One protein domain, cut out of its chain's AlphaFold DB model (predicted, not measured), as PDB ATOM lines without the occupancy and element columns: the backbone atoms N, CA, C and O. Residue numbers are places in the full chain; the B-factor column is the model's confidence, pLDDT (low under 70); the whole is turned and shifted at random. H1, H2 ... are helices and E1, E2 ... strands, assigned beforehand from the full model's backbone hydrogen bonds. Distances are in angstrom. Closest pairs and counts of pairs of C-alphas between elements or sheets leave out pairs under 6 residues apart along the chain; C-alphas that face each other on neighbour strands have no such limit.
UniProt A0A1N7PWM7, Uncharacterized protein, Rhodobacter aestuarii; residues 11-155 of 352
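Overview. This is residues 11 to 155 of the 352 residues of an uncharacterized protein of Rhodobacter aestuarii (UniProt A0A1N7PWM7). A body of helices is built round the long helix H6, which forms an up-and-down bundle with H7 and H8, while H2 crosses H6 and H5 packs on H6 and H7. H1 packs on the first part of H2, the short H3 and H4 bridge H2 and H5, and a small strand hairpin, E1 and E2, makes a tip at one end. The printed part has 145 residues, with eight named helices and two named strands in the order H1 H2 H3 H4 H5 H6 E1 E2 H7 H8, and the class is mostly helix. The sheet has the order E1 - E2 and is antiparallel. The whole is compact, with a radius of gyration of the C-alphas of 15.9 A and spans of 46 by 34 by 32 A.

Arrangement. E1, residues 114 to 116, and E2, residues 122 to 124, form an antiparallel hairpin, with 143 degrees between their directions. N 115 and O 123 are within hydrogen-bond range at 2.8 A, as are N 123 and O 115 at 2.8 A. E2 is apart from the hub, H6, residues 91 to 108, which touches four helices. H6 touches H7, residues 127 to 138, at a shallow tilt of 34.9 degrees, only just short of steep, and they run opposite ways; their closest C-alphas are those of Leu 103 and Pro 128, 6.3 A apart. With residues 100 to 107 alone, H6 touches H8, residues 140 to 152, the same way at a shallow tilt of 11 degrees; the C-alphas of Leu 107 and Ala 150 are closest at 6.7 A. H7 and H8 form a helical hairpin, opposite ways at a tilt of 38 degrees, only just steep, with the C-alphas of Arg 136 and Ala 143 closest at 5.1 A. H6, H7 and H8 are a bundle, up and down, each running against the one before it. H5, residues 69 to 81, touches H7 with residues 69 to 74 alone, at a steep tilt of 45 degrees; the closest C-alphas, of Pro 70 and Ala 134, are 4.5 A apart. H2, residues 32 to 50, touches H6 with residues 37 to 40 alone, at a steep tilt of 52 degrees; the C-alphas of Asn 37 and Tyr 98 are closest at 7.6 A. H1, residues 13 to 19, touches H2 at a steep tilt of 62 degrees, with the C-alphas of Ile 15 and Pro 32 closest at 6.3 A. H3, residues 53 to 56, touches H2, with the C-alphas of Val 43 and Ala 55 closest at 5.0 A. H4, residues 60 to 63, touches H5, with the C-alphas of Phe 63 and Ala 72 closest at 5.4 A. Every O i to N i+4 pair is within hydrogen-bond range in H1, H2, H5, H6, H7 and H8; H3 and H4 are too short for such a pair.

Along the chain. E1 is 6.8 A long and E2 6.9 A. H2 is 26.7 A long, H6 25.6 A, H8 18.3 A, H7 16.6 A, H5 16.2 A, H1 9.9 A, H3 5.8 A and H4 5.3 A. H1 begins at C-alpha 13, (203.345, 259.695, 241.793), H6 at C-alpha 91, (203.107, 248.307, 242.050), and H8 ends at C-alpha 152, (194.329, 220.362, 235.368).

Size, cuts and confidence. The C-alphas farthest apart, those of Glu 11 and Asp 119, are 51.2 A apart. The printed part has no cut. The link from H1 to H2, residues 20 to 31, is long. The mean pLDDT of the printed part is 77.5, and 40 residues are under 70, among them residues 106 to 126 and 147 to 155.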
ATOM      1  N   GLU A  11     208.356 258.283 245.475       51.22
ATOM      2  CA  GLU A  11     207.273 257.506 246.074       51.22
ATOM      3  C   GLU A  11     205.956 258.309 246.012       51.22
ATOM      4  O   GLU A  11     205.893 259.460 246.445       51.22
ATOM      5  N   GLY A  12     204.902 257.730 245.420       58.72
ATOM      6  CA  GLY A  12     203.545 258.300 245.427       58.72
ATOM      7  C   GLY A  12     203.020 258.929 244.125       58.72
ATOM      8  O   GLY A  12     201.816 259.193 244.046       58.72
ATOM      9  N   ARG A  13     203.832 259.113 243.069       79.31
ATOM     10  CA  ARG A  13     203.345 259.695 241.793       79.31
ATOM     11  C   ARG A  13     202.281 258.848 241.088       79.31
ATOM     12  O   ARG A  13     201.352 259.415 240.515       79.31
ATOM     13  N   LEU A  14     202.391 257.517 241.115       86.12
ATOM     14  CA  LEU A  14     201.410 256.621 240.486       86.12
ATOM     15  C   LEU A  14     200.014 256.788 241.093       86.12
ATOM     16  O   LEU A  14     199.053 257.005 240.359       86.12
ATOM     17  N   ILE A  15     199.911 256.756 242.423       88.31
ATOM     18  CA  ILE A  15     198.628 256.891 243.126       88.31
ATOM     19  C   ILE A  15     198.041 258.284 242.971       88.31
ATOM     20  O   ILE A  15     196.837 258.414 242.784       88.31
ATOM     21  N   GLU A  16     198.864 259.330 242.978       86.19
ATOM     22  CA  GLU A  16     198.368 260.682 242.726       86.19
ATOM     23  C   GLU A  16     197.846 260.858 241.290       86.19
ATOM     24  O   GLU A  16     196.846 261.544 241.074       86.19
ATOM     25  N   ARG A  17     198.495 260.229 240.301       87.62
ATOM     26  CA  ARG A  17     198.029 260.228 238.907       87.62
ATOM     27  C   ARG A  17     196.724 259.451 238.762       87.62
ATOM     28  O   ARG A  17     195.776 259.996 238.213       87.62
ATOM     29  N   VAL A  18     196.666 258.226 239.280       88.44
ATOM     30  CA  VAL A  18     195.492 257.339 239.215       88.44
ATOM     31  C   VAL A  18     194.305 257.905 240.000       88.44
ATOM     32  O   VAL A  18     193.186 257.935 239.496       88.44
ATOM     33  N   GLY A  19     194.543 258.423 241.206       84.06
ATOM     34  CA  GLY A  19     193.503 258.937 242.100       84.06
ATOM     35  C   GLY A  19     192.689 260.093 241.513       84.06
ATOM     36  O   GLY A  19     191.532 260.259 241.876       84.06
ATOM     37  N   LYS A  20     193.246 260.852 240.556       82.69
ATOM     38  CA  LYS A  20     192.527 261.917 239.825       82.69
ATOM     39  C   LYS A  20     191.475 261.390 238.840       82.69
ATOM     40  O   LYS A  20     190.604 262.153 238.440       82.69
ATOM     41  N   PHE A  21     191.572 260.120 238.447       80.81
ATOM     42  CA  PHE A  21     190.661 259.449 237.510       80.81
ATOM     43  C   PHE A  21     189.657 258.538 238.219       80.81
ATOM     44  O   PHE A  21     188.710 258.060 237.599       80.81
ATOM     45  N   MET A  22     189.835 258.322 239.521       79.94
ATOM     46  CA  MET A  22     188.864 257.633 240.356       79.94
ATOM     47  C   MET A  22     187.793 258.624 240.814       79.94
ATOM     48  O   MET A  22     188.098 259.761 241.177       79.94
ATOM     49  N   ALA A  23     186.523 258.203 240.794       66.75
ATOM     50  CA  ALA A  23     185.424 259.022 241.298       66.75
ATOM     51  C   ALA A  23     185.730 259.493 242.738       66.75
ATOM     52  O   ALA A  23     186.302 258.722 243.513       66.75
ATOM     53  N   PRO A  24     185.325 260.716 243.136       59.25
ATOM     54  CA  PRO A  24     185.756 261.373 244.380       59.25
ATOM     55  C   PRO A  24     185.224 260.731 245.679       59.25
ATOM     56  O   PRO A  24     185.216 261.354 246.734       59.25
ATOM     57  N   VAL A  25     184.766 259.481 245.623       53.38
ATOM     58  CA  VAL A  25     184.087 258.769 246.709       53.38
ATOM     59  C   VAL A  25     185.064 258.313 247.805       53.38
ATOM     60  O   VAL A  25     184.635 258.026 248.920       53.38
ATOM     61  N   ARG A  26     186.382 258.280 247.545       59.03
ATOM     62  CA  ARG A  26     187.405 257.873 248.525       59.03
ATOM     63  C   ARG A  26     188.604 258.817 248.535       59.03
ATOM     64  O   ARG A  26     189.098 259.235 247.490       59.03
ATOM     65  N   ASP A  27     189.106 259.105 249.735       70.94
ATOM     66  CA  ASP A  27     190.412 259.736 249.938       70.94
ATOM     67  C   ASP A  27     191.498 258.737 249.514       70.94
ATOM     68  O   ASP A  27     191.971 257.921 250.308       70.94
ATOM     69  N   TYR A  28     191.841 258.754 248.224       73.06
ATOM     70  CA  TYR A  28     192.733 257.782 247.584       73.06
ATOM     71  C   TYR A  28     194.115 257.684 248.248       73.06
ATOM     72  O   TYR A  28     194.819 256.687 248.099       73.06
ATOM     73  N   ARG A  29     194.505 258.708 249.019       73.88
ATOM     74  CA  ARG A  29     195.763 258.740 249.773       73.88
ATOM     75  C   ARG A  29     195.717 257.874 251.031       73.88
ATOM     76  O   ARG A  29     196.761 257.395 251.458       73.88
ATOM     77  N   LYS A  30     194.533 257.650 251.612       80.25
ATOM     78  CA  LYS A  30     194.349 256.802 252.804       80.25
ATOM     79  C   LYS A  30     194.323 255.311 252.477       80.25
ATOM     80  O   LYS A  30     194.705 254.506 253.318       80.25
ATOM     81  N   HIS A  31     193.919 254.953 251.259       84.38
ATOM     82  CA  HIS A  31     193.808 253.563 250.805       84.38
ATOM     83  C   HIS A  31     194.481 253.375 249.433       84.38
ATOM     84  O   HIS A  31     193.798 253.115 248.439       84.38
ATOM     85  N   PRO A  32     195.817 253.525 249.338       86.38
ATOM     86  CA  PRO A  32     196.523 253.529 248.054       86.38
ATOM     87  C   PRO A  32     196.410 252.190 247.307       86.38
ATOM     88  O   PRO A  32     196.219 252.185 246.095       86.38
ATOM     89  N   VAL A  33     196.472 251.063 248.025       87.56
ATOM     90  CA  VAL A  33     196.359 249.712 247.441       87.56
ATOM     91  C   VAL A  33     194.959 249.460 246.889       87.56
ATOM     92  O   VAL A  33     194.824 249.037 245.745       87.56
ATOM     93  N   GLU A  34     193.920 249.758 247.675       87.56
ATOM     94  CA  GLU A  34     192.529 249.618 247.225       87.56
ATOM     95  C   GLU A  34     192.259 250.510 246.019       87.56
ATOM     96  O   GLU A  34     191.757 250.032 245.013       87.56
ATOM     97  N   THR A  35     192.691 251.774 246.069       88.06
ATOM     98  CA  THR A  35     192.531 252.716 244.951       88.06
ATOM     99  C   THR A  35     193.168 252.173 243.676       88.06
ATOM    100  O   THR A  35     192.568 252.244 242.605       88.06
ATOM    101  N   PHE A  36     194.385 251.636 243.769       90.25
ATOM    102  CA  PHE A  36     195.083 251.106 242.604       90.25
ATOM    103  C   PHE A  36     194.399 249.861 242.036       90.25
ATOM    104  O   PHE A  36     194.241 249.754 240.823       90.25
ATOM    105  N   ASN A  37     193.941 248.950 242.898       89.62
ATOM    106  CA  ASN A  37     193.209 247.755 242.479       89.62
ATOM    107  C   ASN A  37     191.829 248.089 241.891       89.62
ATOM    108  O   ASN A  37     191.437 247.488 240.892       89.62
ATOM    109  N   ASP A  38     191.119 249.061 242.466       87.94
ATOM    110  CA  ASP A  38     189.838 249.559 241.957       87.94
ATOM    111  C   ASP A  38     190.023 250.217 240.584       87.94
ATOM    112  O   ASP A  38     189.239 249.977 239.664       87.94
ATOM    113  N   TRP A  39     191.096 250.994 240.412       91.12
ATOM    114  CA  TRP A  39     191.463 251.552 239.114       91.12
ATOM    115  C   TRP A  39     191.784 250.452 238.102       91.12
ATOM    116  O   TRP A  39     191.201 250.461 237.022       91.12
ATOM    117  N   LEU A  40     192.622 249.464 238.450       91.44
ATOM    118  CA  LEU A  40     192.889 248.306 237.588       91.44
ATOM    119  C   LEU A  40     191.576 247.611 237.189       91.44
ATOM    120  O   LEU A  40     191.354 247.332 236.014       91.44
ATOM    121  N   ALA A  41     190.667 247.384 238.139       87.56
ATOM    122  CA  ALA A  41     189.353 246.812 237.866       87.56
ATOM    123  C   ALA A  41     188.544 247.629 236.859       87.56
ATOM    124  O   ALA A  41     187.984 247.054 235.920       87.56
ATOM    125  N   LEU A  42     188.517 248.947 237.022       87.50
ATOM    126  CA  LEU A  42     187.784 249.856 236.155       87.50
ATOM    127  C   LEU A  42     188.375 249.909 234.742       87.50
ATOM    128  O   LEU A  42     187.638 249.701 233.780       87.50
ATOM    129  N   VAL A  43     189.690 250.118 234.604       88.94
ATOM    130  CA  VAL A  43     190.332 250.255 233.283       88.94
ATOM    131  C   VAL A  43     190.244 248.972 232.473       88.94
ATOM    132  O   VAL A  43     189.976 249.013 231.277       88.94
ATOM    133  N   PHE A  44     190.388 247.815 233.118       86.12
ATOM    134  CA  PHE A  44     190.242 246.533 232.445       86.12
ATOM    135  C   PHE A  44     188.787 246.283 232.034       86.12
ATOM    136  O   PHE A  44     188.539 245.922 230.888       86.12
ATOM    137  N   THR A  45     187.816 246.560 232.911       84.31
ATOM    138  CA  THR A  45     186.384 246.452 232.568       84.31
ATOM    139  C   THR A  45     186.036 247.315 231.354       84.31
ATOM    140  O   THR A  45     185.392 246.848 230.416       84.31
ATOM    141  N   GLU A  46     186.497 248.564 231.343       84.19
ATOM    142  CA  GLU A  46     186.267 249.497 230.244       84.19
ATOM    143  C   GLU A  46     186.976 249.051 228.957       84.19
ATOM    144  O   GLU A  46     186.366 249.045 227.883       84.19
ATOM    145  N   PHE A  47     188.228 248.597 229.063       82.88
ATOM    146  CA  PHE A  47     188.974 248.045 227.936       82.88
ATOM    147  C   PHE A  47     188.257 246.835 227.326       82.88
ATOM    148  O   PHE A  47     188.170 246.751 226.111       82.88
ATOM    149  N   PHE A  48     187.660 245.930 228.107       76.19
ATOM    150  CA  PHE A  48     186.937 244.784 227.522       76.19
ATOM    151  C   PHE A  48     185.596 245.159 226.913       76.19
ATOM    152  O   PHE A  48     185.094 244.442 226.049       76.19
ATOM    153  N   ASN A  49     184.990 246.248 227.374       76.81
ATOM    154  CA  ASN A  49     183.731 246.725 226.818       76.81
ATOM    155  C   ASN A  49     183.934 247.479 225.505       76.81
ATOM    156  O   ASN A  49     183.072 247.409 224.631       76.81
ATOM    157  N   ARG A  50     185.043 248.216 225.375       76.38
ATOM    158  CA  ARG A  50     185.262 249.169 224.277       76.38
ATOM    159  C   ARG A  50     186.506 248.905 223.430       76.38
ATOM    160  O   ARG A  50     186.697 249.602 222.443       76.38
ATOM    161  N   GLU A  51     187.337 247.943 223.823       73.81
ATOM    162  CA  GLU A  51     188.580 247.527 223.153       73.81
ATOM    163  C   GLU A  51     189.507 248.708 222.824       73.81
ATOM    164  O   GLU A  51     190.117 248.783 221.761       73.81
ATOM    165  N   THR A  52     189.601 249.670 223.749       81.00
ATOM    166  CA  THR A  52     190.308 250.938 223.530       81.00
ATOM    167  C   THR A  52     191.354 251.221 224.597       81.00
ATOM    168  O   THR A  52     191.079 251.166 225.796       81.00
ATOM    169  N   GLY A  53     192.549 251.616 224.151       79.69
ATOM    170  CA  GLY A  53     193.639 252.079 225.011       79.69
ATOM    171  C   GLY A  53     193.289 253.298 225.870       79.69
ATOM    172  O   GLY A  53     193.877 253.489 226.932       79.69
ATOM    173  N   ALA A  54     192.270 254.073 225.475       83.81
ATOM    174  CA  ALA A  54     191.760 255.200 226.259       83.81
ATOM    175  C   ALA A  54     191.268 254.785 227.658       83.81
ATOM    176  O   ALA A  54     191.273 255.601 228.579       83.81
ATOM    177  N   ALA A  55     190.896 253.512 227.837       85.00
ATOM    178  CA  ALA A  55     190.510 252.962 229.130       85.00
ATOM    179  C   ALA A  55     191.625 253.074 230.183       85.00
ATOM    180  O   ALA A  55     191.326 253.191 231.364       85.00
ATOM    181  N   PHE A  56     192.898 253.095 229.772       87.50
ATOM    182  CA  PHE A  56     194.058 253.130 230.668       87.50
ATOM    183  C   PHE A  56     194.490 254.541 231.080       87.50
ATOM    184  O   PHE A  56     195.618 254.724 231.536       87.50
ATOM    185  N   ALA A  57     193.627 255.552 230.947       86.62
ATOM    186  CA  ALA A  57     193.922 256.902 231.421       86.62
ATOM    187  C   ALA A  57     194.398 256.892 232.898       86.62
ATOM    188  O   ALA A  57     193.807 256.195 233.733       86.62
ATOM    189  N   PRO A  58     195.470 257.636 233.248       85.56
ATOM    190  CA  PRO A  58     196.193 258.645 232.451       85.56
ATOM    191  C   PRO A  58     197.357 258.121 231.589       85.56
ATOM    192  O   PRO A  58     198.269 258.880 231.270       85.56
ATOM    193  N   PHE A  59     197.402 256.828 231.290       87.81
ATOM    194  CA  PHE A  59     198.488 256.182 230.546       87.81
ATOM    195  C   PHE A  59     198.065 255.766 229.131       87.81
ATOM    196  O   PHE A  59     198.716 254.917 228.528       87.81
ATOM    197  N   ASN A  60     196.988 256.353 228.599       85.12
ATOM    198  CA  ASN A  60     196.452 256.060 227.266       85.12
ATOM    199  C   ASN A  60     197.518 256.193 226.167       85.12
ATOM    200  O   ASN A  60     197.534 255.361 225.268       85.12
ATOM    201  N   ASP A  61     198.458 257.136 226.296       86.62
ATOM    202  CA  ASP A  61     199.558 257.354 225.346       86.62
ATOM    203  C   ASP A  61     200.408 256.089 225.104       86.62
ATOM    204  O   ASP A  61     200.994 255.922 224.040       86.62
ATOM    205  N   ARG A  62     200.474 255.157 226.072       84.81
ATOM    206  CA  ARG A  62     201.181 253.866 225.917       84.81
ATOM    207  C   ARG A  62     200.484 252.898 224.976       84.81
ATOM    208  O   ARG A  62     201.115 251.983 224.459       84.81
ATOM    209  N   PHE A  63     199.192 253.106 224.783       83.94
ATOM    210  CA  PHE A  63     198.317 252.303 223.948       83.94
ATOM    211  C   PHE A  63     197.972 253.034 222.641       83.94
ATOM    212  O   PHE A  63     197.197 252.525 221.832       83.94
ATOM    213  N   GLU A  64     198.546 254.222 222.423       77.06
ATOM    214  CA  GLU A  64     198.477 254.952 221.165       77.06
ATOM    215  C   GLU A  64     199.602 254.478 220.232       77.06
ATOM    216  O   GLU A  64     200.789 254.594 220.531       77.06
ATOM    217  N   GLY A  65     199.232 253.937 219.071       61.78
ATOM    218  CA  GLY A  65     200.183 253.409 218.089       61.78
ATOM    219  C   GLY A  65     200.118 251.887 217.946       61.78
ATOM    220  O   GLY A  65     199.559 251.186 218.775       61.78
ATOM    221  N   ARG A  66     200.652 251.381 216.830       54.44
ATOM    222  CA  ARG A  66     200.410 250.042 216.245       54.44
ATOM    223  C   ARG A  66     200.904 248.821 217.055       54.44
ATOM    224  O   ARG A  66     201.096 247.765 216.458       54.44
ATOM    225  N   LEU A  67     201.161 248.939 218.356       58.50
ATOM    226  CA  LEU A  67     201.477 247.781 219.194       58.50
ATOM    227  C   LEU A  67     200.184 247.050 219.571       58.50
ATOM    228  O   LEU A  67     199.171 247.678 219.874       58.50
ATOM    229  N   GLU A  68     200.217 245.719 219.543       76.75
ATOM    230  CA  GLU A  68     199.143 244.911 220.118       76.75
ATOM    231  C   GLU A  68     199.044 245.180 221.634       76.75
ATOM    232  O   GLU A  68     200.019 245.564 222.288       76.75
ATOM    233  N   PHE A  69     197.841 245.019 222.198       84.00
ATOM    234  CA  PHE A  69     197.564 245.329 223.608       84.00
ATOM    235  C   PHE A  69     198.585 244.734 224.600       84.00
ATOM    236  O   PHE A  69     199.008 245.469 225.492       84.00
ATOM    237  N   PRO A  70     199.001 243.457 224.495       85.44
ATOM    238  CA  PRO A  70     199.898 242.840 225.474       85.44
ATOM    239  C   PRO A  70     201.271 243.518 225.549       85.44
ATOM    240  O   PRO A  70     201.797 243.734 226.639       85.44
ATOM    241  N   GLU A  71     201.824 243.910 224.406       86.69
ATOM    242  CA  GLU A  71     203.092 244.621 224.280       86.69
ATOM    243  C   GLU A  71     202.976 246.049 224.817       86.69
ATOM    244  O   GLU A  71     203.816 246.479 225.608       86.69
ATOM    245  N   ALA A  72     201.907 246.763 224.446       87.56
ATOM    246  CA  ALA A  72     201.620 248.101 224.964       87.56
ATOM    247  C   ALA A  72     201.422 248.093 226.491       87.56
ATOM    248  O   ALA A  72     201.950 248.949 227.204       87.56
ATOM    249  N   PHE A  73     200.716 247.086 227.011       90.56
ATOM    250  CA  PHE A  73     200.494 246.902 228.441       90.56
ATOM    251  C   PHE A  73     201.793 246.572 229.180       90.56
ATOM    252  O   PHE A  73     202.069 247.151 230.230       90.56
ATOM    253  N   CYS A  74     202.614 245.673 228.631       90.19
ATOM    254  CA  CYS A  74     203.919 245.353 229.199       90.19
ATOM    255  C   CYS A  74     204.813 246.599 229.254       90.19
ATOM    256  O   CYS A  74     205.438 246.869 230.281       90.19
ATOM    257  N   GLU A  75     204.807 247.413 228.197       89.00
ATOM    258  CA  GLU A  75     205.561 248.664 228.158       89.00
ATOM    259  C   GLU A  75     205.046 249.687 229.177       89.00
ATOM    260  O   GLU A  75     205.842 250.306 229.884       89.00
ATOM    261  N   PHE A  76     203.725 249.817 229.329       91.38
ATOM    262  CA  PHE A  76     203.113 250.591 230.410       91.38
ATOM    263  C   PHE A  76     203.622 250.127 231.783       91.38
ATOM    264  O   PHE A  76     204.102 250.942 232.575       91.38
ATOM    265  N   VAL A  77     203.584 248.823 232.069       91.75
ATOM    266  CA  VAL A  77     204.038 248.300 233.362       91.75
ATOM    267  C   VAL A  77     205.536 248.529 233.550       91.75
ATOM    268  O   VAL A  77     205.976 248.898 234.638       91.75
ATOM    269  N   ARG A  78     206.339 248.352 232.502       88.75
ATOM    270  CA  ARG A  78     207.792 248.527 232.551       88.75
ATOM    271  C   ARG A  78     208.199 249.974 232.806       88.75
ATOM    272  O   ARG A  78     209.131 250.207 233.568       88.75
ATOM    273  N   VAL A  79     207.530 250.933 232.169       88.00
ATOM    274  CA  VAL A  79     207.957 252.338 232.185       88.00
ATOM    275  C   VAL A  79     207.247 253.157 233.258       88.00
ATOM    276  O   VAL A  79     207.880 253.986 233.907       88.00
ATOM    277  N   ASP A  80     205.945 252.951 233.449       88.38
ATOM    278  CA  ASP A  80     205.127 253.791 234.328       88.38
ATOM    279  C   ASP A  80     204.816 253.141 235.683       88.38
ATOM    280  O   ASP A  80     204.524 253.866 236.634       88.38
ATOM    281  N   VAL A  81     204.898 251.813 235.811       89.56
ATOM    282  CA  VAL A  81     204.544 251.097 237.056       89.56
ATOM    283  C   VAL A  81     205.772 250.558 237.790       89.56
ATOM    284  O   VAL A  81     205.846 250.645 239.014       89.56
ATOM    285  N   SER A  82     206.744 250.003 237.067       86.88
ATOM    286  CA  SER A  82     207.896 249.320 237.661       86.88
ATOM    287  C   SER A  82     208.770 250.282 238.461       86.88
ATOM    288  O   SER A  82     209.082 251.384 238.013       86.88
ATOM    289  N   GLY A  83     209.168 249.857 239.662       83.75
ATOM    290  CA  GLY A  83     209.939 250.687 240.589       83.75
ATOM    291  C   GLY A  83     209.101 251.709 241.365       83.75
ATOM    292  O   GLY A  83     209.658 252.433 242.187       83.75
ATOM    293  N   GLN A  84     207.782 251.767 241.151       89.31
ATOM    294  CA  GLN A  84     206.879 252.572 241.972       89.31
ATOM    295  C   GLN A  84     206.293 251.758 243.127       89.31
ATOM    296  O   GLN A  84     206.029 250.561 243.006       89.31
ATOM    297  N   ARG A  85     206.031 252.437 244.247       87.81
ATOM    298  CA  ARG A  85     205.356 251.852 245.410       87.81
ATOM    299  C   ARG A  85     203.909 252.314 245.509       87.81
ATOM    300  O   ARG A  85     203.592 253.479 245.260       87.81
ATOM    301  N   VAL A  86     203.048 251.391 245.920       85.31
ATOM    302  CA  VAL A  86     201.640 251.620 246.246       85.31
ATOM    303  C   VAL A  86     201.434 251.212 247.701       85.31
ATOM    304  O   VAL A  86     201.301 250.032 248.024       85.31
ATOM    305  N   GLY A  87     201.468 252.199 248.600       85.19
ATOM    306  CA  GLY A  87     201.621 251.925 250.029       85.19
ATOM    307  C   GLY A  87     202.951 251.212 250.282       85.19
ATOM    308  O   GLY A  87     204.003 251.688 249.861       85.19
ATOM    309  N   GLU A  88     202.903 250.049 250.923       85.94
ATOM    310  CA  GLU A  88     204.100 249.251 251.216       85.94
ATOM    311  C   GLU A  88     204.501 248.306 250.072       85.94
ATOM    312  O   GLU A  88     205.622 247.791 250.065       85.94
ATOM    313  N   PHE A  89     203.627 248.110 249.083       87.69
ATOM    314  CA  PHE A  89     203.781 247.095 248.042       87.69
ATOM    315  C   PHE A  89     204.433 247.643 246.770       87.69
ATOM    316  O   PHE A  89     204.262 248.812 246.414       87.69
ATOM    317  N   ASP A  90     205.140 246.770 246.052       90.31
ATOM    318  CA  ASP A  90     205.575 247.029 244.678       90.31
ATOM    319  C   ASP A  90     204.357 247.043 243.739       90.31
ATOM    320  O   ASP A  90     203.570 246.092 243.689       90.31
ATOM    321  N   ALA A  91     204.210 248.128 242.981       90.44
ATOM    322  CA  ALA A  91     203.107 248.307 242.050       90.44
ATOM    323  C   ALA A  91     203.103 247.240 240.945       90.44
ATOM    324  O   ALA A  91     202.032 246.770 240.553       90.44
ATOM    325  N   ARG A  92     204.281 246.804 240.469       93.19
ATOM    326  CA  ARG A  92     204.372 245.741 239.455       93.19
ATOM    327  C   ARG A  92     203.848 244.422 240.012       93.19
ATOM    328  O   ARG A  92     203.059 243.757 239.342       93.19
ATOM    329  N   ALA A  93     204.232 244.071 241.238       90.81
ATOM    330  CA  ALA A  93     203.730 242.876 241.906       90.81
ATOM    331  C   ALA A  93     202.199 242.909 242.060       90.81
ATOM    332  O   ALA A  93     201.542 241.896 241.821       90.81
ATOM    333  N   LEU A  94     201.609 244.067 242.386       91.56
ATOM    334  CA  LEU A  94     200.149 244.231 242.424       91.56
ATOM    335  C   LEU A  94     199.501 243.997 241.051       91.56
ATOM    336  O   LEU A  94     198.509 243.273 240.975       91.56
ATOM    337  N   VAL A  95     200.075 244.531 239.966       93.19
ATOM    338  CA  VAL A  95     199.577 244.285 238.600       93.19
ATOM    339  C   VAL A  95     199.643 242.798 238.244       93.19
ATOM    340  O   VAL A  95     198.657 242.239 237.769       93.19
ATOM    341  N   VAL A  96     200.770 242.136 238.507       91.56
ATOM    342  CA  VAL A  96     200.950 240.702 238.228       91.56
ATOM    343  C   VAL A  96     199.975 239.846 239.049       91.56
ATOM    344  O   VAL A  96     199.335 238.944 238.506       91.56
ATOM    345  N   ASN A  97     199.799 240.150 240.340       89.62
ATOM    346  CA  ASN A  97     198.799 239.507 241.201       89.62
ATOM    347  C   ASN A  97     197.378 239.687 240.650       89.62
ATOM    348  O   ASN A  97     196.598 238.735 240.620       89.62
ATOM    349  N   TYR A  98     197.051 240.896 240.197       90.25
ATOM    350  CA  TYR A  98     195.749 241.211 239.627       90.25
ATOM    351  C   TYR A  98     195.493 240.432 238.328       90.25
ATOM    352  O   TYR A  98     194.431 239.826 238.186       90.25
ATOM    353  N   LEU A  99     196.465 240.385 237.408       89.25
ATOM    354  CA  LEU A  99     196.371 239.608 236.166       89.25
ATOM    355  C   LEU A  99     196.133 238.121 236.444       89.25
ATOM    356  O   LEU A  99     195.186 237.543 235.913       89.25
ATOM    357  N   ALA A 100     196.944 237.520 237.320       84.25
ATOM    358  CA  ALA A 100     196.802 236.118 237.706       84.25
ATOM    359  C   ALA A 100     195.437 235.838 238.360       84.25
ATOM    360  O   ALA A 100     194.779 234.854 238.026       84.25
ATOM    361  N   SER A 101     194.963 236.733 239.233       84.50
ATOM    362  CA  SER A 101     193.637 236.638 239.856       84.50
ATOM    363  C   SER A 101     192.504 236.718 238.827       84.50
ATOM    364  O   SER A 101     191.581 235.908 238.855       84.50
ATOM    365  N   ARG A 102     192.579 237.642 237.859       82.12
ATOM    366  CA  ARG A 102     191.571 237.763 236.791       82.12
ATOM    367  C   ARG A 102     191.534 236.552 235.876       82.12
ATOM    368  O   ARG A 102     190.447 236.100 235.529       82.12
ATOM    369  N   LEU A 103     192.696 236.017 235.533       78.75
ATOM    370  CA  LEU A 103     192.817 234.771 234.793       78.75
ATOM    371  C   LEU A 103     192.264 233.586 235.605       78.75
ATOM    372  O   LEU A 103     191.555 232.744 235.059       78.75
ATOM    373  N   GLY A 104     192.511 233.532 236.916       73.50
ATOM    374  CA  GLY A 104     191.903 232.548 237.820       73.50
ATOM    375  C   GLY A 104     190.375 232.651 237.866       73.50
ATOM    376  O   GLY A 104     189.686 231.642 237.743       73.50
ATOM    377  N   ASN A 105     189.836 233.869 237.944       73.44
ATOM    378  CA  ASN A 105     188.394 234.111 237.889       73.44
ATOM    379  C   ASN A 105     187.797 233.686 236.544       73.44
ATOM    380  O   ASN A 105     186.712 233.123 236.534       73.44
ATOM    381  N   ALA A 106     188.513 233.872 235.431       68.94
ATOM    382  CA  ALA A 106     188.069 233.397 234.120       68.94
ATOM    383  C   ALA A 106     187.924 231.869 234.038       68.94
ATOM    384  O   ALA A 106     187.091 231.381 233.277       68.94
ATOM    385  N   LEU A 107     188.671 231.116 234.852       63.91
ATOM    386  CA  LEU A 107     188.489 229.666 234.986       63.91
ATOM    387  C   LEU A 107     187.262 229.297 235.837       63.91
ATOM    388  O   LEU A 107     186.689 228.226 235.642       63.91
ATOM    389  N   GLN A 108     186.865 230.153 236.786       64.25
ATOM    390  CA  GLN A 108     185.793 229.884 237.756       64.25
ATOM    391  C   GLN A 108     184.417 230.411 237.310       64.25
ATOM    392  O   GLN A 108     183.400 229.740 237.511       64.25
ATOM    393  N   ASP A 109     184.380 231.598 236.702       64.06
ATOM    394  CA  ASP A 109     183.181 232.274 236.213       64.06
ATOM    395  C   ASP A 109     183.443 232.933 234.854       64.06
ATOM    396  O   ASP A 109     184.132 233.947 234.734       64.06
ATOM    397  N   PHE A 110     182.884 232.319 233.816       59.81
ATOM    398  CA  PHE A 110     183.156 232.648 232.421       59.81
ATOM    399  C   PHE A 110     182.045 233.440 231.744       59.81
ATOM    400  O   PHE A 110     182.273 233.965 230.658       59.81
ATOM    401  N   ALA A 111     180.878 233.573 232.384       62.12
ATOM    402  CA  ALA A 111     179.743 234.313 231.839       62.12
ATOM    403  C   ALA A 111     180.106 235.750 231.395       62.12
ATOM    404  O   ALA A 111     179.618 236.187 230.353       62.12
ATOM    405  N   PRO A 112     181.009 236.486 232.084       63.03
ATOM    406  CA  PRO A 112     181.461 237.801 231.616       63.03
ATOM    407  C   PRO A 112     182.293 237.767 230.321       63.03
ATOM    408  O   PRO A 112     182.474 238.801 229.675       63.03
ATOM    409  N   PHE A 113     182.828 236.602 229.955       61.19
ATOM    410  CA  PHE A 113     183.724 236.398 228.813       61.19
ATOM    411  C   PHE A 113     183.035 235.726 227.631       61.19
ATOM    412  O   PHE A 113     183.640 235.625 226.565       61.19
ATOM    413  N   GLU A 114     181.775 235.325 227.784       64.31
ATOM    414  CA  GLU A 114     180.965 234.824 226.686       64.31
ATOM    415  C   GLU A 114     180.421 235.976 225.836       64.31
ATOM    416  O   GLU A 114     180.025 237.044 226.315       64.31
ATOM    417  N   ARG A 115     180.385 235.755 224.526       62.53
ATOM    418  CA  ARG A 115     179.702 236.619 223.574       62.53
ATOM    419  C   ARG A 115     178.898 235.760 222.619       62.53
ATOM    420  O   ARG A 115     179.442 234.870 221.975       62.53
ATOM    421  N   THR A 116     177.625 236.089 222.455       57.81
ATOM    422  CA  THR A 116     176.834 235.535 221.359       57.81
ATOM    423  C   THR A 116     177.247 236.222 220.060       57.81
ATOM    424  O   THR A 116     177.120 237.441 219.919       57.81
ATOM    425  N   GLY A 117     177.796 235.455 219.124       59.03
ATOM    426  CA  GLY A 117     178.086 235.924 217.776       59.03
ATOM    427  C   GLY A 117     176.806 236.196 216.989       59.03
ATOM    428  O   GLY A 117     175.705 235.808 217.384       59.03
ATOM    429  N   GLY A 118     176.947 236.851 215.834       56.97
ATOM    430  CA  GLY A 118     175.816 237.130 214.937       56.97
ATOM    431  C   GLY A 118     175.143 235.873 214.365       56.97
ATOM    432  O   GLY A 118     174.048 235.958 213.824       56.97
ATOM    433  N   ASP A 119     175.777 234.710 214.507       59.41
ATOM    434  CA  ASP A 119     175.265 233.389 214.139       59.41
ATOM    435  C   ASP A 119     174.549 232.664 215.297       59.41
ATOM    436  O   ASP A 119     174.196 231.492 215.166       59.41
ATOM    437  N   GLY A 120     174.356 233.334 216.439       51.94
ATOM    438  CA  GLY A 120     173.694 232.778 217.618       51.94
ATOM    439  C   GLY A 120     174.556 231.816 218.442       51.94
ATOM    440  O   GLY A 120     174.063 231.273 219.429       51.94
ATOM    441  N   ARG A 121     175.826 231.596 218.076       49.06
ATOM    442  CA  ARG A 121     176.751 230.750 218.847       49.06
ATOM    443  C   ARG A 121     177.433 231.556 219.945       49.06
ATOM    444  O   ARG A 121     177.706 232.738 219.751       49.06
ATOM    445  N   LEU A 122     177.725 230.921 221.077       51.16
ATOM    446  CA  LEU A 122     178.587 231.512 222.101       51.16
ATOM    447  C   LEU A 122     180.058 231.347 221.705       51.16
ATOM    448  O   LEU A 122     180.457 230.296 221.208       51.16
ATOM    449  N   TYR A 123     180.829 232.404 221.927       53.56
ATOM    450  CA  TYR A 123     182.274 232.483 221.740       53.56
ATOM    451  C   TYR A 123     182.899 233.032 223.019       53.56
ATOM    452  O   TYR A 123     182.338 233.965 223.606       53.56
ATOM    453  N   ILE A 124     184.068 232.535 223.423       58.56
ATOM    454  CA  ILE A 124     184.859 233.200 224.458       58.56
ATOM    455  C   ILE A 124     185.605 234.365 223.800       58.56
ATOM    456  O   ILE A 124     186.199 234.239 222.729       58.56
ATOM    457  N   ARG A 125     185.545 235.546 224.420       64.94
ATOM    458  CA  ARG A 125     186.324 236.713 223.978       64.94
ATOM    459  C   ARG A 125     187.820 236.386 224.043       64.94
ATOM    460  O   ARG A 125     188.251 235.739 224.987       64.94
ATOM    461  N   ASP A 126     188.639 236.954 223.153       67.44
ATOM    462  CA  ASP A 126     190.113 236.808 223.193       67.44
ATOM    463  C   ASP A 126     190.763 237.439 224.447       67.44
ATOM    464  O   ASP A 126     191.970 237.344 224.666       67.44
ATOM    465  N   TYR A 127     189.964 238.070 225.306       73.75
ATOM    466  CA  TYR A 127     190.383 238.725 226.535       73.75
ATOM    467  C   TYR A 127     191.303 237.877 227.440       73.75
ATOM    468  O   TYR A 127     192.386 238.368 227.778       73.75
ATOM    469  N   PRO A 128     190.955 236.630 227.829       75.12
ATOM    470  CA  PRO A 128     191.836 235.823 228.667       75.12
ATOM    471  C   PRO A 128     193.191 235.573 227.996       75.12
ATOM    472  O   PRO A 128     194.202 235.508 228.682       75.12
ATOM    473  N   LEU A 129     193.246 235.520 226.661       73.00
ATOM    474  CA  LEU A 129     194.492 235.344 225.906       73.00
ATOM    475  C   LEU A 129     195.349 236.604 225.906       73.00
ATOM    476  O   LEU A 129     196.564 236.524 226.067       73.00
ATOM    477  N   LEU A 130     194.721 237.772 225.779       77.81
ATOM    478  CA  LEU A 130     195.411 239.055 225.876       77.81
ATOM    479  C   LEU A 130     196.014 239.261 227.271       77.81
ATOM    480  O   LEU A 130     197.170 239.671 227.384       77.81
ATOM    481  N   LEU A 131     195.269 238.924 228.331       84.25
ATOM    482  CA  LEU A 131     195.811 238.951 229.692       84.25
ATOM    483  C   LEU A 131     196.896 237.921 229.913       84.25
ATOM    484  O   LEU A 131     197.875 238.211 230.592       84.25
ATOM    485  N   PHE A 132     196.708 236.723 229.374       82.12
ATOM    486  CA  PHE A 132     197.684 235.663 229.485       82.12
ATOM    487  C   PHE A 132     199.012 236.076 228.845       82.12
ATOM    488  O   PHE A 132     200.057 235.952 229.477       82.12
ATOM    489  N   LYS A 133     198.982 236.627 227.627       81.44
ATOM    490  CA  LYS A 133     200.186 237.114 226.946       81.44
ATOM    491  C   LYS A 133     200.835 238.260 227.719       81.44
ATOM    492  O   LYS A 133     202.046 238.245 227.921       81.44
ATOM    493  N   ALA A 134     200.043 239.205 228.229       87.62
ATOM    494  CA  ALA A 134     200.552 240.265 229.096       87.62
ATOM    495  C   ALA A 134     201.207 239.696 230.370       87.62
ATOM    496  O   ALA A 134     202.285 240.144 230.755       87.62
ATOM    497  N   LEU A 135     200.601 238.679 230.995       89.38
ATOM    498  CA  LEU A 135     201.168 237.996 232.155       89.38
ATOM    499  C   LEU A 135     202.469 237.279 231.788       89.38
ATOM    500  O   LEU A 135     203.445 237.475 232.488       89.38
ATOM    501  N   ARG A 136     202.532 236.532 230.681       84.69
ATOM    502  CA  ARG A 136     203.751 235.840 230.216       84.69
ATOM    503  C   ARG A 136     204.911 236.808 229.975       84.69
ATOM    504  O   ARG A 136     206.037 236.507 230.356       84.69
ATOM    505  N   LEU A 137     204.638 237.971 229.379       87.38
ATOM    506  CA  LEU A 137     205.648 239.011 229.152       87.38
ATOM    507  C   LEU A 137     206.154 239.646 230.458       87.38
ATOM    508  O   LEU A 137     207.286 240.126 230.508       87.38
ATOM    509  N   LEU A 138     205.326 239.668 231.506       88.69
ATOM    510  CA  LEU A 138     205.648 240.296 232.788       88.69
ATOM    511  C   LEU A 138     206.201 239.319 233.831       88.69
ATOM    512  O   LEU A 138     207.057 239.714 234.620       88.69
ATOM    513  N   ASP A 139     205.695 238.093 233.861       88.81
ATOM    514  CA  ASP A 139     205.980 237.029 234.823       88.81
ATOM    515  C   ASP A 139     205.657 235.660 234.185       88.81
ATOM    516  O   ASP A 139     204.536 235.140 234.253       88.81
ATOM    517  N   GLY A 140     206.662 235.089 233.515       77.75
ATOM    518  CA  GLY A 140     206.536 233.811 232.814       77.75
ATOM    519  C   GLY A 140     206.247 232.627 233.740       77.75
ATOM    520  O   GLY A 140     205.542 231.705 233.340       77.75
ATOM    521  N   GLU A 141     206.728 232.659 234.985       78.19
ATOM    522  CA  GLU A 141     206.506 231.587 235.960       78.19
ATOM    523  C   GLU A 141     205.030 231.510 236.359       78.19
ATOM    524  O   GLU A 141     204.403 230.458 236.218       78.19
ATOM    525  N   ARG A 142     204.422 232.642 236.723       80.94
ATOM    526  CA  ARG A 142     202.986 232.685 237.041       80.94
ATOM    527  C   ARG A 142     202.092 232.397 235.845       80.94
ATOM    528  O   ARG A 142     201.017 231.817 236.004       80.94
ATOM    529  N   ALA A 143     202.515 232.788 234.643       77.62
ATOM    530  CA  ALA A 143     201.814 232.406 233.422       77.62
ATOM    531  C   ALA A 143     201.821 230.877 233.239       77.62
ATOM    532  O   ALA A 143     200.778 230.290 232.950       77.62
ATOM    533  N   CYS A 144     202.963 230.226 233.472       68.56
ATOM    534  CA  CYS A 144     203.097 228.770 233.428       68.56
ATOM    535  C   CYS A 144     202.192 228.078 234.466       68.56
ATOM    536  O   CYS A 144     201.447 227.161 234.120       68.56
ATOM    537  N   GLU A 145     202.189 228.541 235.721       73.75
ATOM    538  CA  GLU A 145     201.316 228.016 236.786       73.75
ATOM    539  C   GLU A 145     199.824 228.133 236.448       73.75
ATOM    540  O   GLU A 145     199.033 227.211 236.694       73.75
ATOM    541  N   TRP A 146     199.421 229.262 235.858       76.19
ATOM    542  CA  TRP A 146     198.047 229.449 235.413       76.19
ATOM    543  C   TRP A 146     197.695 228.541 234.231       76.19
ATOM    544  O   TRP A 146     196.647 227.896 234.266       76.19
ATOM    545  N   ALA A 147     198.565 228.426 233.220       68.69
ATOM    546  CA  ALA A 147     198.350 227.535 232.075       68.69
ATOM    547  C   ALA A 147     198.183 226.070 232.517       68.69
ATOM    548  O   ALA A 147     197.336 225.333 232.002       68.69
ATOM    549  N   ALA A 148     198.929 225.653 233.540       64.88
ATOM    550  CA  ALA A 148     198.762 224.348 234.162       64.88
ATOM    551  C   ALA A 148     197.416 224.200 234.883       64.88
ATOM    552  O   ALA A 148     196.738 223.182 234.770       64.88
ATOM    553  N   SER A 149     196.994 225.227 235.614       66.50
ATOM    554  CA  SER A 149     195.714 225.229 236.326       66.50
ATOM    555  C   SER A 149     194.522 225.222 235.361       66.50
ATOM    556  O   SER A 149     193.545 224.516 235.603       66.50
ATOM    557  N   ALA A 150     194.634 225.913 234.224       63.59
ATOM    558  CA  ALA A 150     193.651 225.895 233.142       63.59
ATOM    559  C   ALA A 150     193.502 224.511 232.481       63.59
ATOM    560  O   ALA A 150     192.474 224.220 231.882       63.59
ATOM    561  N   THR A 151     194.496 223.630 232.602       56.66
ATOM    562  CA  THR A 151     194.477 222.287 231.991       56.66
ATOM    563  C   THR A 151     194.206 221.157 232.992       56.66
ATOM    564  O   THR A 151     193.760 220.083 232.593       56.66
ATOM    565  N   ARG A 152     194.426 221.379 234.298       54.06
ATOM    566  CA  ARG A 152     194.329 220.362 235.368       54.06
ATOM    567  C   ARG A 152     192.921 220.054 235.894       54.06
ATOM    568  O   ARG A 152     192.766 219.110 236.661       54.06
ATOM    569  N   THR A 153     191.875 220.777 235.510       50.78
ATOM    570  CA  THR A 153     190.532 220.626 236.114       50.78
ATOM    571  C   THR A 153     189.745 219.375 235.682       50.78
ATOM    572  O   THR A 153     188.518 219.384 235.745       50.78
ATOM    573  N   MET A 154     190.392 218.295 235.236       42.78
ATOM    574  CA  MET A 154     189.690 217.027 234.978       42.78
ATOM    575  C   MET A 154     189.328 216.265 236.266       42.78
ATOM    576  O   MET A 154     188.398 215.464 236.245       42.78
ATOM    577  N   ASP A 155     189.963 216.581 237.402       40.72
ATOM    578  CA  ASP A 155     189.917 215.729 238.601       40.72
ATOM    579  C   ASP A 155     188.970 216.217 239.725       40.72
ATOM    580  O   ASP A 155     189.143 215.865 240.889       40.72
TER     581      ASP A 155